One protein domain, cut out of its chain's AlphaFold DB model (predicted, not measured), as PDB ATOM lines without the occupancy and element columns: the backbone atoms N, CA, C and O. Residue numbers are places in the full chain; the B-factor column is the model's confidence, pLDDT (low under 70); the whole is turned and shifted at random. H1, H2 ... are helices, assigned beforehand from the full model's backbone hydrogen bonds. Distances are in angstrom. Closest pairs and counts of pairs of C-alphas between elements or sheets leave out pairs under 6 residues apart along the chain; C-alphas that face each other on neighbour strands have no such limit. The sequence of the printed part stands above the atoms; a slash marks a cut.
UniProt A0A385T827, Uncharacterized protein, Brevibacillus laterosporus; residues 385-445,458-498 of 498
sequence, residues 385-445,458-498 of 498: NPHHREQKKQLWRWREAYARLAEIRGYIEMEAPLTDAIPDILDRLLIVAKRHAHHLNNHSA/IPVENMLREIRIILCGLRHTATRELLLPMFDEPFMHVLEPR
ATOM      1  N   ASN A 385      69.009 201.675 128.407       91.12
ATOM      2  CA  ASN A 385      67.667 201.640 128.974       91.12
ATOM      3  C   ASN A 385      67.730 201.406 130.495       91.12
ATOM      4  O   ASN A 385      67.760 200.254 130.936       91.12
ATOM      5  N   PRO A 386      67.709 202.478 131.313       89.88
ATOM      6  CA  PRO A 386      67.804 202.373 132.771       89.88
ATOM      7  C   PRO A 386      66.689 201.529 133.401       89.88
ATOM      8  O   PRO A 386      66.923 200.788 134.353       89.88
ATOM      9  N   HIS A 387      65.475 201.597 132.848       88.19
ATOM     10  CA  HIS A 387      64.347 200.808 133.339       88.19
ATOM     11  C   HIS A 387      64.546 199.315 133.059       88.19
ATOM     12  O   HIS A 387      64.337 198.483 133.940       88.19
ATOM     13  N   HIS A 388      64.992 198.964 131.850       86.25
ATOM     14  CA  HIS A 388      65.319 197.581 131.514       86.25
ATOM     15  C   HIS A 388      66.490 197.056 132.350       86.25
ATOM     16  O   HIS A 388      66.416 195.941 132.866       86.25
ATOM     17  N   ARG A 389      67.523 197.885 132.555       88.75
ATOM     18  CA  ARG A 389      68.663 197.578 133.423       88.75
ATOM     19  C   ARG A 389      68.209 197.204 134.832       88.75
ATOM     20  O   ARG A 389      68.644 196.178 135.346       88.75
ATOM     21  N   GLU A 390      67.322 197.987 135.443       87.00
ATOM     22  CA  GLU A 390      66.832 197.700 136.797       87.00
ATOM     23  C   GLU A 390      66.006 196.407 136.853       87.00
ATOM     24  O   GLU A 390      66.198 195.576 137.739       87.00
ATOM     25  N   GLN A 391      65.152 196.160 135.855       84.62
ATOM     26  CA  GLN A 391      64.428 194.889 135.748       84.62
ATOM     27  C   GLN A 391      65.383 193.692 135.654       84.62
ATOM     28  O   GLN A 391      65.183 192.675 136.322       84.62
ATOM     29  N   LYS A 392      66.441 193.815 134.849       86.06
ATOM     30  CA  LYS A 392      67.466 192.781 134.701       86.06
ATOM     31  C   LYS A 392      68.286 192.595 135.976       86.06
ATOM     32  O   LYS A 392      68.545 191.453 136.342       86.06
ATOM     33  N   LYS A 393      68.605 193.662 136.717       85.75
ATOM     34  CA  LYS A 393      69.226 193.561 138.052       85.75
ATOM     35  C   LYS A 393      68.378 192.720 139.006       85.75
ATOM     36  O   LYS A 393      68.909 191.835 139.671       85.75
ATOM     37  N   GLN A 394      67.059 192.917 139.032       83.88
ATOM     38  CA  GLN A 394      66.178 192.077 139.854       83.88
ATOM     39  C   GLN A 394      66.164 190.614 139.385       83.88
ATOM     40  O   GLN A 394      66.161 189.705 140.216       83.88
ATOM     41  N   LEU A 395      66.217 190.361 138.072       83.44
ATOM     42  CA  LEU A 395      66.351 189.002 137.535       83.44
ATOM     43  C   LEU A 395      67.661 188.332 137.984       83.44
ATOM     44  O   LEU A 395      67.643 187.155 138.341       83.44
ATOM     45  N   TRP A 396      68.774 189.068 138.022       84.81
ATOM     46  CA  TRP A 396      70.047 188.555 138.539       84.81
ATOM     47  C   TRP A 396      69.974 188.170 140.012       84.81
ATOM     48  O   TRP A 396      70.448 187.098 140.374       84.81
ATOM     49  N   ARG A 397      69.290 188.962 140.844       85.75
ATOM     50  CA  ARG A 397      69.071 188.614 142.260       85.75
ATOM     51  C   ARG A 397      68.298 187.304 142.419       85.75
ATOM     52  O   ARG A 397      68.613 186.496 143.289       85.75
ATOM     53  N   TRP A 398      67.304 187.066 141.561       85.19
ATOM     54  CA  TRP A 398      66.609 185.780 141.518       85.19
ATOM     55  C   TRP A 398      67.527 184.640 141.070       85.19
ATOM     56  O   TRP A 398      67.512 183.582 141.696       85.19
ATOM     57  N   ARG A 399      68.336 184.842 140.022       84.81
ATOM     58  CA  ARG A 399      69.295 183.832 139.539       84.81
ATOM     59  C   ARG A 399      70.292 183.441 140.622       84.81
ATOM     60  O   ARG A 399      70.466 182.255 140.881       84.81
ATOM     61  N   GLU A 400      70.875 184.422 141.299       85.25
ATOM     62  CA  GLU A 400      71.791 184.201 142.414       85.25
ATOM     63  C   GLU A 400      71.123 183.394 143.538       85.25
ATOM     64  O   GLU A 400      71.672 182.389 143.985       85.25
ATOM     65  N   ALA A 401      69.910 183.763 143.961       86.88
ATOM     66  CA  ALA A 401      69.190 183.036 145.008       86.88
ATOM     67  C   ALA A 401      68.905 181.571 144.634       86.88
ATOM     68  O   ALA A 401      69.012 180.683 145.484       86.88
ATOM     69  N   TYR A 402      68.568 181.302 143.369       87.50
ATOM     70  CA  TYR A 402      68.393 179.939 142.860       87.50
ATOM     71  C   TYR A 402      69.687 179.150 142.872       87.50
ATOM     72  O   TYR A 402      69.699 177.984 143.263       87.50
ATOM     73  N   ALA A 403      70.774 179.784 142.462       84.88
ATOM     74  CA  ALA A 403      72.051 179.123 142.367       84.88
ATOM     75  C   ALA A 403      72.650 178.844 143.763       84.88
ATOM     76  O   ALA A 403      73.124 177.736 144.003       84.88
ATOM     77  N   ARG A 404      72.480 179.760 144.733       87.25
ATOM     78  CA  ARG A 404      72.768 179.504 146.160       87.25
ATOM     79  C   ARG A 404      71.897 178.380 146.727       87.25
ATOM     80  O   ARG A 404      72.388 177.524 147.456       87.25
ATOM     81  N   LEU A 405      70.605 178.334 146.385       90.81
ATOM     82  CA  LEU A 405      69.722 177.239 146.804       90.81
ATOM     83  C   LEU A 405      70.166 175.888 146.223       90.81
ATOM     84  O   LEU A 405      70.138 174.882 146.934       90.81
ATOM     85  N   ALA A 406      70.577 175.857 144.955       89.00
ATOM     86  CA  ALA A 406      71.139 174.666 144.330       89.00
ATOM     87  C   ALA A 406      72.399 174.207 145.073       89.00
ATOM     88  O   ALA A 406      72.505 173.032 145.422       89.00
ATOM     89  N   GLU A 407      73.306 175.137 145.381       87.69
ATOM     90  CA  GLU A 407      74.540 174.873 146.123       87.69
ATOM     91  C   GLU A 407      74.260 174.266 147.507       87.69
ATOM     92  O   GLU A 407      74.803 173.221 147.860       87.69
ATOM     93  N   ILE A 408      73.323 174.860 148.248       90.25
ATOM     94  CA  ILE A 408      72.864 174.371 149.552       90.25
ATOM     95  C   ILE A 408      72.307 172.950 149.453       90.25
ATOM     96  O   ILE A 408      72.655 172.092 150.266       90.25
ATOM     97  N   ARG A 409      71.440 172.681 148.467       92.06
ATOM     98  CA  ARG A 409      70.874 171.339 148.269       92.06
ATOM     99  C   ARG A 409      71.959 170.324 147.916       92.06
ATOM    100  O   ARG A 409      71.967 169.244 148.501       92.06
ATOM    101  N   GLY A 410      72.880 170.679 147.021       89.25
ATOM    102  CA  GLY A 410      73.991 169.811 146.641       89.25
ATOM    103  C   GLY A 410      74.922 169.496 147.814       89.25
ATOM    104  O   GLY A 410      75.289 168.342 148.017       89.25
ATOM    105  N   TYR A 411      75.234 170.490 148.647       88.81
ATOM    106  CA  TYR A 411      76.056 170.290 149.840       88.81
ATOM    107  C   TYR A 411      75.386 169.378 150.873       88.81
ATOM    108  O   TYR A 411      76.036 168.492 151.428       88.81
ATOM    109  N   ILE A 412      74.081 169.557 151.120       89.00
ATOM    110  CA  ILE A 412      73.322 168.688 152.032       89.00
ATOM    111  C   ILE A 412      73.335 167.235 151.537       89.00
ATOM    112  O   ILE A 412      73.472 166.332 152.357       89.00
ATOM    113  N   GLU A 413      73.216 166.997 150.229       87.56
ATOM    114  CA  GLU A 413      73.302 165.647 149.655       87.56
ATOM    115  C   GLU A 413      74.689 165.010 149.858       87.56
ATOM    116  O   GLU A 413      74.770 163.823 150.174       87.56
ATOM    117  N   MET A 414      75.769 165.787 149.715       83.69
ATOM    118  CA  MET A 414      77.143 165.279 149.819       83.69
ATOM    119  C   MET A 414      77.627 165.046 151.256       83.69
ATOM    120  O   MET A 414      78.264 164.032 151.537       83.69
ATOM    121  N   GLU A 415      77.393 166.004 152.155       74.75
ATOM    122  CA  GLU A 415      78.119 166.099 153.433       74.75
ATOM    123  C   GLU A 415      77.269 165.720 154.650       74.75
ATOM    124  O   GLU A 415      77.800 165.524 155.746       74.75
ATOM    125  N   ALA A 416      75.946 165.606 154.503       62.72
ATOM    126  CA  ALA A 416      75.101 165.240 155.627       62.72
ATOM    127  C   ALA A 416      75.020 163.700 155.742       62.72
ATOM    128  O   ALA A 416      74.483 163.049 154.844       62.72
ATOM    129  N   PRO A 417      75.521 163.075 156.832       54.72
ATOM    130  CA  PRO A 417      75.360 161.637 157.030       54.72
ATOM    131  C   PRO A 417      73.871 161.294 156.995       54.72
ATOM    132  O   PRO A 417      73.089 161.987 157.645       54.72
ATOM    133  N   LEU A 418      73.500 160.249 156.242       55.19
ATOM    134  CA  LEU A 418      72.129 159.752 156.053       55.19
ATOM    135  C   LEU A 418      71.384 159.663 157.398       55.19
ATOM    136  O   LEU A 418      71.441 158.664 158.109       55.19
ATOM    137  N   THR A 419      70.701 160.741 157.762       58.91
ATOM    138  CA  THR A 419      69.782 160.838 158.888       58.91
ATOM    139  C   THR A 419      68.386 160.979 158.308       58.91
ATOM    140  O   THR A 419      68.195 161.650 157.293       58.91
ATOM    141  N   ASP A 420      67.393 160.380 158.966       56.75
ATOM    142  CA  ASP A 420      66.018 160.261 158.450       56.75
ATOM    143  C   ASP A 420      65.331 161.605 158.117       56.75
ATOM    144  O   ASP A 420      64.301 161.629 157.452       56.75
ATOM    145  N   ALA A 421      65.885 162.736 158.571       60.66
ATOM    146  CA  ALA A 421      65.345 164.077 158.346       60.66
ATOM    147  C   ALA A 421      65.914 164.802 157.106       60.66
ATOM    148  O   ALA A 421      65.380 165.841 156.730       60.66
ATOM    149  N   ILE A 422      66.981 164.299 156.470       75.00
ATOM    150  CA  ILE A 422      67.599 164.954 155.298       75.00
ATOM    151  C   ILE A 422      66.683 164.943 154.064       75.00
ATOM    152  O   ILE A 422      66.550 166.004 153.449       75.00
ATOM    153  N   PRO A 423      66.009 163.823 153.716       81.44
ATOM    154  CA  PRO A 423      65.096 163.808 152.575       81.44
ATOM    155  C   PRO A 423      63.975 164.850 152.696       81.44
ATOM    156  O   PRO A 423      63.731 165.585 151.745       81.44
ATOM    157  N   ASP A 424      63.376 165.010 153.886       86.50
ATOM    158  CA  ASP A 424      62.336 166.029 154.136       86.50
ATOM    159  C   ASP A 424      62.854 167.456 153.903       86.50
ATOM    160  O   ASP A 424      62.181 168.281 153.284       86.50
ATOM    161  N   ILE A 425      64.076 167.762 154.353       89.31
ATOM    162  CA  ILE A 425      64.682 169.080 154.133       89.31
ATOM    163  C   ILE A 425      64.949 169.317 152.642       89.31
ATOM    164  O   ILE A 425      64.573 170.370 152.124       89.31
ATOM    165  N   LEU A 426      65.551 168.352 151.939       90.25
ATOM    166  CA  LEU A 426      65.828 168.459 150.502       90.25
ATOM    167  C   LEU A 426      64.546 168.625 149.674       90.25
ATOM    168  O   LEU A 426      64.541 169.436 148.739       90.25
ATOM    169  N   ASP A 427      63.471 167.922 150.035       92.19
ATOM    170  CA  ASP A 427      62.159 168.014 149.387       92.19
ATOM    171  C   ASP A 427      61.499 169.372 149.633       92.19
ATOM    172  O   ASP A 427      61.016 170.018 148.699       92.19
ATOM    173  N   ARG A 428      61.518 169.864 150.875       94.25
ATOM    174  CA  ARG A 428      60.969 171.185 151.213       94.25
ATOM    175  C   ARG A 428      61.701 172.306 150.478       94.25
ATOM    176  O   ARG A 428      61.050 173.215 149.965       94.25
ATOM    177  N   LEU A 429      63.028 172.225 150.375       94.50
ATOM    178  CA  LEU A 429      63.833 173.164 149.588       94.50
ATOM    179  C   LEU A 429      63.478 173.107 148.091       94.50
ATOM    180  O   LEU A 429      63.336 174.153 147.453       94.50
ATOM    181  N   LEU A 430      63.258 171.911 147.535       94.62
ATOM    182  CA  LEU A 430      62.827 171.751 146.143       94.62
ATOM    183  C   LEU A 430      61.424 172.317 145.891       94.62
ATOM    184  O   LEU A 430      61.184 172.915 144.843       94.62
ATOM    185  N   ILE A 431      60.493 172.160 146.836       94.25
ATOM    186  CA  ILE A 431      59.146 172.745 146.746       94.25
ATOM    187  C   ILE A 431      59.233 174.270 146.645       94.25
ATOM    188  O   ILE A 431      58.557 174.860 145.798       94.25
ATOM    189  N   VAL A 432      60.094 174.905 147.449       92.75
ATOM    190  CA  VAL A 432      60.351 176.352 147.358       92.75
ATOM    191  C   VAL A 432      60.887 176.714 145.970       92.75
ATOM    192  O   VAL A 432      60.325 177.599 145.320       92.75
ATOM    193  N   ALA A 433      61.899 175.994 145.472       91.75
ATOM    194  CA  ALA A 433      62.463 176.228 144.140       91.75
ATOM    195  C   ALA A 433      61.411 176.089 143.025       91.75
ATOM    196  O   ALA A 433      61.299 176.950 142.154       91.75
ATOM    197  N   LYS A 434      60.584 175.041 143.050       91.62
ATOM    198  CA  LYS A 434      59.534 174.823 142.040       91.62
ATOM    199  C   LYS A 434      58.476 175.921 142.073       91.62
ATOM    200  O   LYS A 434      58.055 176.402 141.024       91.62
ATOM    201  N   ARG A 435      58.071 176.356 143.270       88.56
ATOM    202  CA  ARG A 435      57.050 177.398 143.444       88.56
ATOM    203  C   ARG A 435      57.489 178.737 142.851       88.56
ATOM    204  O   ARG A 435      56.664 179.421 142.252       88.56
ATOM    205  N   HIS A 436      58.762 179.102 142.982       87.50
ATOM    206  CA  HIS A 436      59.267 180.405 142.534       87.50
ATOM    207  C   HIS A 436      59.838 180.420 141.104       87.50
ATOM    208  O   HIS A 436      60.118 181.498 140.586       87.50
ATOM    209  N   ALA A 437      59.953 179.267 140.423       85.19
ATOM    210  CA  ALA A 437      60.698 179.165 139.156       85.19
ATOM    211  C   ALA A 437      60.097 180.032 138.035       85.19
ATOM    212  O   ALA A 437      60.791 180.512 137.140       85.19
ATOM    213  N   HIS A 438      58.792 180.292 138.115       79.81
ATOM    214  CA  HIS A 438      58.074 181.154 137.184       79.81
ATOM    215  C   HIS A 438      58.598 182.604 137.155       79.81
ATOM    216  O   HIS A 438      58.487 183.253 136.116       79.81
ATOM    217  N   HIS A 439      59.207 183.104 138.240       77.56
ATOM    218  CA  HIS A 439      59.818 184.439 138.270       77.56
ATOM    219  C   HIS A 439      61.056 184.540 137.369       77.56
ATOM    220  O   HIS A 439      61.334 185.612 136.846       77.56
ATOM    221  N   LEU A 440      61.770 183.440 137.122       72.81
ATOM    222  CA  LEU A 440      62.909 183.418 136.198       72.81
ATOM    223  C   LEU A 440      62.463 183.286 134.736       72.81
ATOM    224  O   LEU A 440      63.027 183.921 133.846       72.81
ATOM    225  N   ASN A 441      61.423 182.485 134.491       69.38
ATOM    226  CA  ASN A 441      61.056 182.043 133.143       69.38
ATOM    227  C   ASN A 441      60.049 182.964 132.431       69.38
ATOM    228  O   ASN A 441      60.022 183.002 131.205       69.38
ATOM    229  N   ASN A 442      59.239 183.740 133.158       62.97
ATOM    230  CA  ASN A 442      58.241 184.629 132.542       62.97
ATOM    231  C   ASN A 442      58.828 185.957 132.025       62.97
ATOM    232  O   ASN A 442      58.178 186.651 131.245       62.97
ATOM    233  N   HIS A 443      60.049 186.312 132.435       56.81
ATOM    234  CA  HIS A 443      60.717 187.557 132.038       56.81
ATOM    235  C   HIS A 443      61.645 187.413 130.818       56.81
ATOM    236  O   HIS A 443      62.152 188.419 130.328       56.81
ATOM    237  N   SER A 444      61.849 186.194 130.297       48.72
ATOM    238  CA  SER A 444      62.658 185.938 129.092       48.72
ATOM    239  C   SER A 444      61.889 186.123 127.774       48.72
ATOM    240  O   SER A 444      62.504 186.217 126.714       48.72
ATOM    241  N   ALA A 445      60.554 186.215 127.807       47.59
ATOM    242  CA  ALA A 445      59.752 186.460 126.613       47.59
ATOM    243  C   ALA A 445      59.758 187.962 126.260       47.59
ATOM    244  O   ALA A 445      59.048 188.752 126.881       47.59
ATOM    245  N   ILE A 458      57.943 190.083 143.578       59.09
ATOM    246  CA  ILE A 458      57.916 189.692 144.989       59.09
ATOM    247  C   ILE A 458      59.380 189.669 145.446       59.09
ATOM    248  O   ILE A 458      60.192 189.042 144.766       59.09
ATOM    249  N   PRO A 459      59.741 190.356 146.540       66.38
ATOM    250  CA  PRO A 459      61.132 190.450 146.954       66.38
ATOM    251  C   PRO A 459      61.733 189.045 147.118       66.38
ATOM    252  O   PRO A 459      61.127 188.184 147.772       66.38
ATOM    253  N   VAL A 460      62.906 188.808 146.516       83.69
ATOM    254  CA  VAL A 460      63.669 187.546 146.628       83.69
ATOM    255  C   VAL A 460      63.876 187.155 148.098       83.69
ATOM    256  O   VAL A 460      63.898 185.981 148.462       83.69
ATOM    257  N   GLU A 461      63.898 188.154 148.973       86.06
ATOM    258  CA  GLU A 461      63.957 188.092 150.425       86.06
ATOM    259  C   GLU A 461      62.898 187.164 151.035       86.06
ATOM    260  O   GLU A 461      63.177 186.499 152.032       86.06
ATOM    261  N   ASN A 462      61.704 187.054 150.442       84.44
ATOM    262  CA  ASN A 462      60.677 186.126 150.925       84.44
ATOM    263  C   ASN A 462      61.086 184.662 150.723       84.44
ATOM    264  O   ASN A 462      60.927 183.854 151.640       84.44
ATOM    265  N   MET A 463      61.642 184.336 149.550       88.44
ATOM    266  CA  MET A 463      62.194 183.010 149.264       88.44
ATOM    267  C   MET A 463      63.381 182.726 150.187       88.44
ATOM    268  O   MET A 463      63.409 181.683 150.837       88.44
ATOM    269  N   LEU A 464      64.315 183.676 150.315       89.62
ATOM    270  CA  LEU A 464      65.481 183.532 151.192       89.62
ATOM    271  C   LEU A 464      65.071 183.298 152.653       89.62
ATOM    272  O   LEU A 464      65.623 182.428 153.325       89.62
ATOM    273  N   ARG A 465      64.057 184.020 153.147       90.00
ATOM    274  CA  ARG A 465      63.522 183.833 154.503       90.00
ATOM    275  C   ARG A 465      62.955 182.431 154.704       90.00
ATOM    276  O   ARG A 465      63.198 181.822 155.742       90.00
ATOM    277  N   GLU A 466      62.198 181.916 153.741       92.00
ATOM    278  CA  GLU A 466      61.637 180.567 153.830       92.00
ATOM    279  C   GLU A 466      62.718 179.488 153.796       92.00
ATOM    280  O   GLU A 466      62.672 178.560 154.603       92.00
ATOM    281  N   ILE A 467      63.736 179.652 152.947       92.44
ATOM    282  CA  ILE A 467      64.888 178.749 152.914       92.44
ATOM    283  C   ILE A 467      65.589 178.734 154.276       92.44
ATOM    284  O   ILE A 467      65.822 177.658 154.822       92.44
ATOM    285  N   ARG A 468      65.843 179.901 154.887       93.00
ATOM    286  CA  ARG A 468      66.425 179.981 156.238       93.00
ATOM    287  C   ARG A 468      65.589 179.236 157.280       93.00
ATOM    288  O   ARG A 468      66.144 178.493 158.085       93.00
ATOM    289  N   ILE A 469      64.261 179.383 157.248       93.38
ATOM    290  CA  ILE A 469      63.350 178.659 158.153       93.38
ATOM    291  C   ILE A 469      63.464 177.142 157.953       93.38
ATOM    292  O   ILE A 469      63.476 176.397 158.934       93.38
ATOM    293  N   ILE A 470      63.560 176.676 156.705       92.56
ATOM    294  CA  ILE A 470      63.745 175.252 156.400       92.56
ATOM    295  C   ILE A 470      65.096 174.764 156.941       92.56
ATOM    296  O   ILE A 470      65.129 173.760 157.649       92.56
ATOM    297  N   LEU A 471      66.185 175.503 156.703       90.81
ATOM    298  CA  LEU A 471      67.527 175.155 157.187       90.81
ATOM    299  C   LEU A 471      67.629 175.127 158.716       90.81
ATOM    300  O   LEU A 471      68.366 174.307 159.257       90.81
ATOM    301  N   CYS A 472      66.851 175.937 159.440       88.44
ATOM    302  CA  CYS A 472      66.756 175.833 160.900       88.44
ATOM    303  C   CYS A 472      66.259 174.455 161.378       88.44
ATOM    304  O   CYS A 472      66.575 174.050 162.497       88.44
ATOM    305  N   GLY A 473      65.526 173.724 160.531       85.00
ATOM    306  CA  GLY A 473      65.092 172.348 160.774       85.00
ATOM    307  C   GLY A 473      66.198 171.293 160.643       85.00
ATOM    308  O   GLY A 473      65.987 170.155 161.067       85.00
ATOM    309  N   LEU A 474      67.376 171.642 160.106       85.25
ATOM    310  CA  LEU A 474      68.523 170.735 160.053       85.25
ATOM    311  C   LEU A 474      69.009 170.413 161.469       85.25
ATOM    312  O   LEU A 474      69.387 171.295 162.245       85.25
ATOM    313  N   ARG A 475      69.033 169.115 161.791       81.19
ATOM    314  CA  ARG A 475      69.529 168.606 163.079       81.19
ATOM    315  C   ARG A 475      71.053 168.654 163.186       81.19
ATOM    316  O   ARG A 475      71.577 168.699 164.293       81.19
ATOM    317  N   HIS A 476      71.759 168.642 162.054       82.12
ATOM    318  CA  HIS A 476      73.214 168.727 162.022       82.12
ATOM    319  C   HIS A 476      73.671 170.185 162.177       82.12
ATOM    320  O   HIS A 476      73.693 170.952 161.212       82.12
ATOM    321  N   THR A 477      74.014 170.566 163.409       82.25
ATOM    322  CA  THR A 477      74.340 171.950 163.788       82.25
ATOM    323  C   THR A 477      75.472 172.551 162.957       82.25
ATOM    324  O   THR A 477      75.308 173.666 162.478       82.25
ATOM    325  N   ALA A 478      76.558 171.811 162.703       84.25
ATOM    326  CA  ALA A 478      77.696 172.327 161.938       84.25
ATOM    327  C   ALA A 478      77.330 172.645 160.476       84.25
ATOM    328  O   ALA A 478      77.690 173.700 159.966       84.25
ATOM    329  N   THR A 479      76.545 171.782 159.817       85.12
ATOM    330  CA  THR A 479      76.043 172.051 158.453       85.12
ATOM    331  C   THR A 479      75.100 173.246 158.450       85.12
ATOM    332  O   THR A 479      75.194 174.103 157.583       85.12
ATOM    333  N   ARG A 480      74.204 173.351 159.434       87.69
ATOM    334  CA  ARG A 480      73.296 174.498 159.545       87.69
ATOM    335  C   ARG A 480      74.053 175.817 159.737       87.69
ATOM    336  O   ARG A 480      73.729 176.796 159.075       87.69
ATOM    337  N   GLU A 481      75.027 175.841 160.643       87.75
ATOM    338  CA  GLU A 481      75.849 177.023 160.933       87.75
ATOM    339  C   GLU A 481      76.728 177.425 159.746       87.75
ATOM    340  O   GLU A 481      76.982 178.610 159.573       87.75
ATOM    341  N   LEU A 482      77.116 176.470 158.894       86.94
ATOM    342  CA  LEU A 482      77.809 176.745 157.637       86.94
ATOM    343  C   LEU A 482      76.871 177.292 156.545       86.94
ATOM    344  O   LEU A 482      77.251 178.185 155.804       86.94
ATOM    345  N   LEU A 483      75.648 176.772 156.410       89.69
ATOM    346  CA  LEU A 483      74.768 177.135 155.287       89.69
ATOM    347  C   LEU A 483      74.003 178.450 155.500       89.69
ATOM    348  O   LEU A 483      73.664 179.126 154.535       89.69
ATOM    349  N   LEU A 484      73.683 178.820 156.744       89.00
ATOM    350  CA  LEU A 484      72.900 180.033 157.026       89.00
ATOM    351  C   LEU A 484      73.603 181.351 156.630       89.00
ATOM    352  O   LEU A 484      72.907 182.214 156.087       89.00
ATOM    353  N   PRO A 485      74.921 181.533 156.858       86.62
ATOM    354  CA  PRO A 485      75.629 182.752 156.467       86.62
ATOM    355  C   PRO A 485      75.783 182.909 154.950       86.62
ATOM    356  O   PRO A 485      75.948 184.031 154.484       86.62
ATOM    357  N   MET A 486      75.611 181.842 154.153       84.25
ATOM    358  CA  MET A 486      75.654 181.920 152.684       84.25
ATOM    359  C   MET A 486      74.625 182.885 152.089       84.25
ATOM    360  O   MET A 486      74.696 183.184 150.911       84.25
ATOM    361  N   PHE A 487      73.621 183.354 152.821       80.31
ATOM    362  CA  PHE A 487      72.692 184.359 152.291       80.31
ATOM    363  C   PHE A 487      73.115 185.797 152.582       80.31
ATOM    364  O   PHE A 487      72.564 186.716 151.982       80.31
ATOM    365  N   ASP A 488      74.042 185.976 153.516       77.44
ATOM    366  CA  ASP A 488      74.525 187.278 153.972       77.44
ATOM    367  C   ASP A 488      75.956 187.543 153.487       77.44
ATOM    368  O   ASP A 488      76.360 188.695 153.347       77.44
ATOM    369  N   GLU A 489      76.711 186.482 153.191       78.75
ATOM    370  CA  GLU A 489      78.109 186.543 152.782       78.75
ATOM    371  C   GLU A 489      78.268 186.224 151.285       78.75
ATOM    372  O   GLU A 489      78.136 185.067 150.863       78.75
ATOM    373  N   PRO A 490      78.576 187.231 150.444       70.56
ATOM    374  CA  PRO A 490      78.609 187.034 149.001       70.56
ATOM    375  C   PRO A 490      79.712 186.083 148.516       70.56
ATOM    376  O   PRO A 490      79.528 185.444 147.487       70.56
ATOM    377  N   PHE A 491      80.796 185.954 149.291       73.50
ATOM    378  CA  PHE A 491      81.994 185.156 148.997       73.50
ATOM    379  C   PHE A 491      81.942 183.731 149.567       73.50
ATOM    380  O   PHE A 491      82.899 182.970 149.421       73.50
ATOM    381  N   MET A 492      80.869 183.380 150.280       78.94
ATOM    382  CA  MET A 492      80.764 182.090 150.945       78.94
ATOM    383  C   MET A 492      80.170 181.039 150.006       78.94
ATOM    384  O   MET A 492      78.998 181.122 149.634       78.94
ATOM    385  N   HIS A 493      80.976 180.020 149.709       77.69
ATOM    386  CA  HIS A 493      80.611 178.857 148.907       77.69
ATOM    387  C   HIS A 493      80.993 177.572 149.646       77.69
ATOM    388  O   HIS A 493      82.028 177.491 150.308       77.69
ATOM    389  N   VAL A 494      80.128 176.573 149.562       80.19
ATOM    390  CA  VAL A 494      80.221 175.284 150.260       80.19
ATOM    391  C   VAL A 494      80.496 174.128 149.304       80.19
ATOM    392  O   VAL A 494      80.980 173.080 149.730       80.19
ATOM    393  N   LEU A 495      80.253 174.330 148.010       76.31
ATOM    394  CA  LEU A 495      80.670 173.441 146.938       76.31
ATOM    395  C   LEU A 495      81.883 174.062 146.229       76.31
ATOM    396  O   LEU A 495      81.810 174.374 145.055       76.31
ATOM    397  N   GLU A 496      82.994 174.305 146.931       67.25
ATOM    398  CA  GLU A 496      84.260 174.728 146.296       67.25
ATOM    399  C   GLU A 496      85.188 173.528 146.088       67.25
ATOM    400  O   GLU A 496      85.260 172.646 146.959       67.25
ATOM    401  N   PRO A 497      85.900 173.444 144.953       54.50
ATOM    402  CA  PRO A 497      86.744 172.302 144.698       54.50
ATOM    403  C   PRO A 497      88.013 172.418 145.532       54.50
ATOM    404  O   PRO A 497      88.779 173.368 145.385       54.50
ATOM    405  N   ARG A 498      88.214 171.443 146.423       47.97
ATOM    406  CA  ARG A 498      89.398 171.361 147.289       47.97
ATOM    407  C   ARG A 498      90.678 171.051 146.513       47.97
ATOM    408  O   ARG A 498      90.616 170.406 145.434       47.97
TER     409      ARG A 498
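Overview. This is residues 385 to 445 and 458 to 498 of the 498 residues of an uncharacterized protein of Brevibacillus laterosporus (UniProt A0A385T827). One long helix, H1, packs beside H2 and H4 in an up-and-down bundle of three, each running against the one before it in the chain; residues 385 to 390, of which 386 to 390 belong to H1, stick out free. Short H3 sits beside H1, while short H5 folds back from H4 and leads into the unnamed tail, residues 484 to 498. The 102 printed residues have five named helices, in order H1 to H5, and no named strand: all helix. The whole is compact, with a radius of gyration of the C-alphas of 14.8 A, yet elongated, spanning 49 by 28 by 21 A.

Along the chain. H1, residues 386 to 415, is 43.0 A long and begins at C-alpha 386 (67.804, 202.373, 132.771). H2, residues 422 to 436, measures 21.7 A; H4, residues 460 to 472, 18.7 A. H3 is residues 438 to 441; H5, residues 477 to 483, ends at C-alpha 483 (74.768, 177.135, 155.287).

Arrangement. H1 touches H2 with residues 402 to 412 alone, closest at the C-alphas of Arg 409 and Leu 426, 6.2 A; this helical hairpin has a shallow tilt of 15 degrees. H1 touches H4 with residues 397 to 405 alone, closest at C-alphas 398 and 460, 6.2 A; they run the same way. H2 and H4 touch, closest at C-alphas 429 and 467, 6.6 A, and run opposite ways at 9 degrees. H1 touches H3 with residues 395 to 399 alone, closest at C-alphas 395 and 440, 6.7 A. The helical hairpin H4 and H5 only just touches, with 3 pairs of C-alphas within 8 A, closest 471 and 480, 6.3 A. H2 and H5 are apart. Every O i to N i+4 pair is within hydrogen-bond range in H1, H2, H4 and H5; H3 is too short for one.

Size, cuts and confidence. The two C-alphas farthest apart, those of Asn 385 and Asp 420, are 50.8 A apart. Residues 446 to 457 are not printed, and C-alphas 445 and 458 are 18.7 A apart across this cut. Of the links printed whole, none is long. pLDDT is under 70 in residues 416 to 421, 441 to 445, 458 to 459 and 496 to 498.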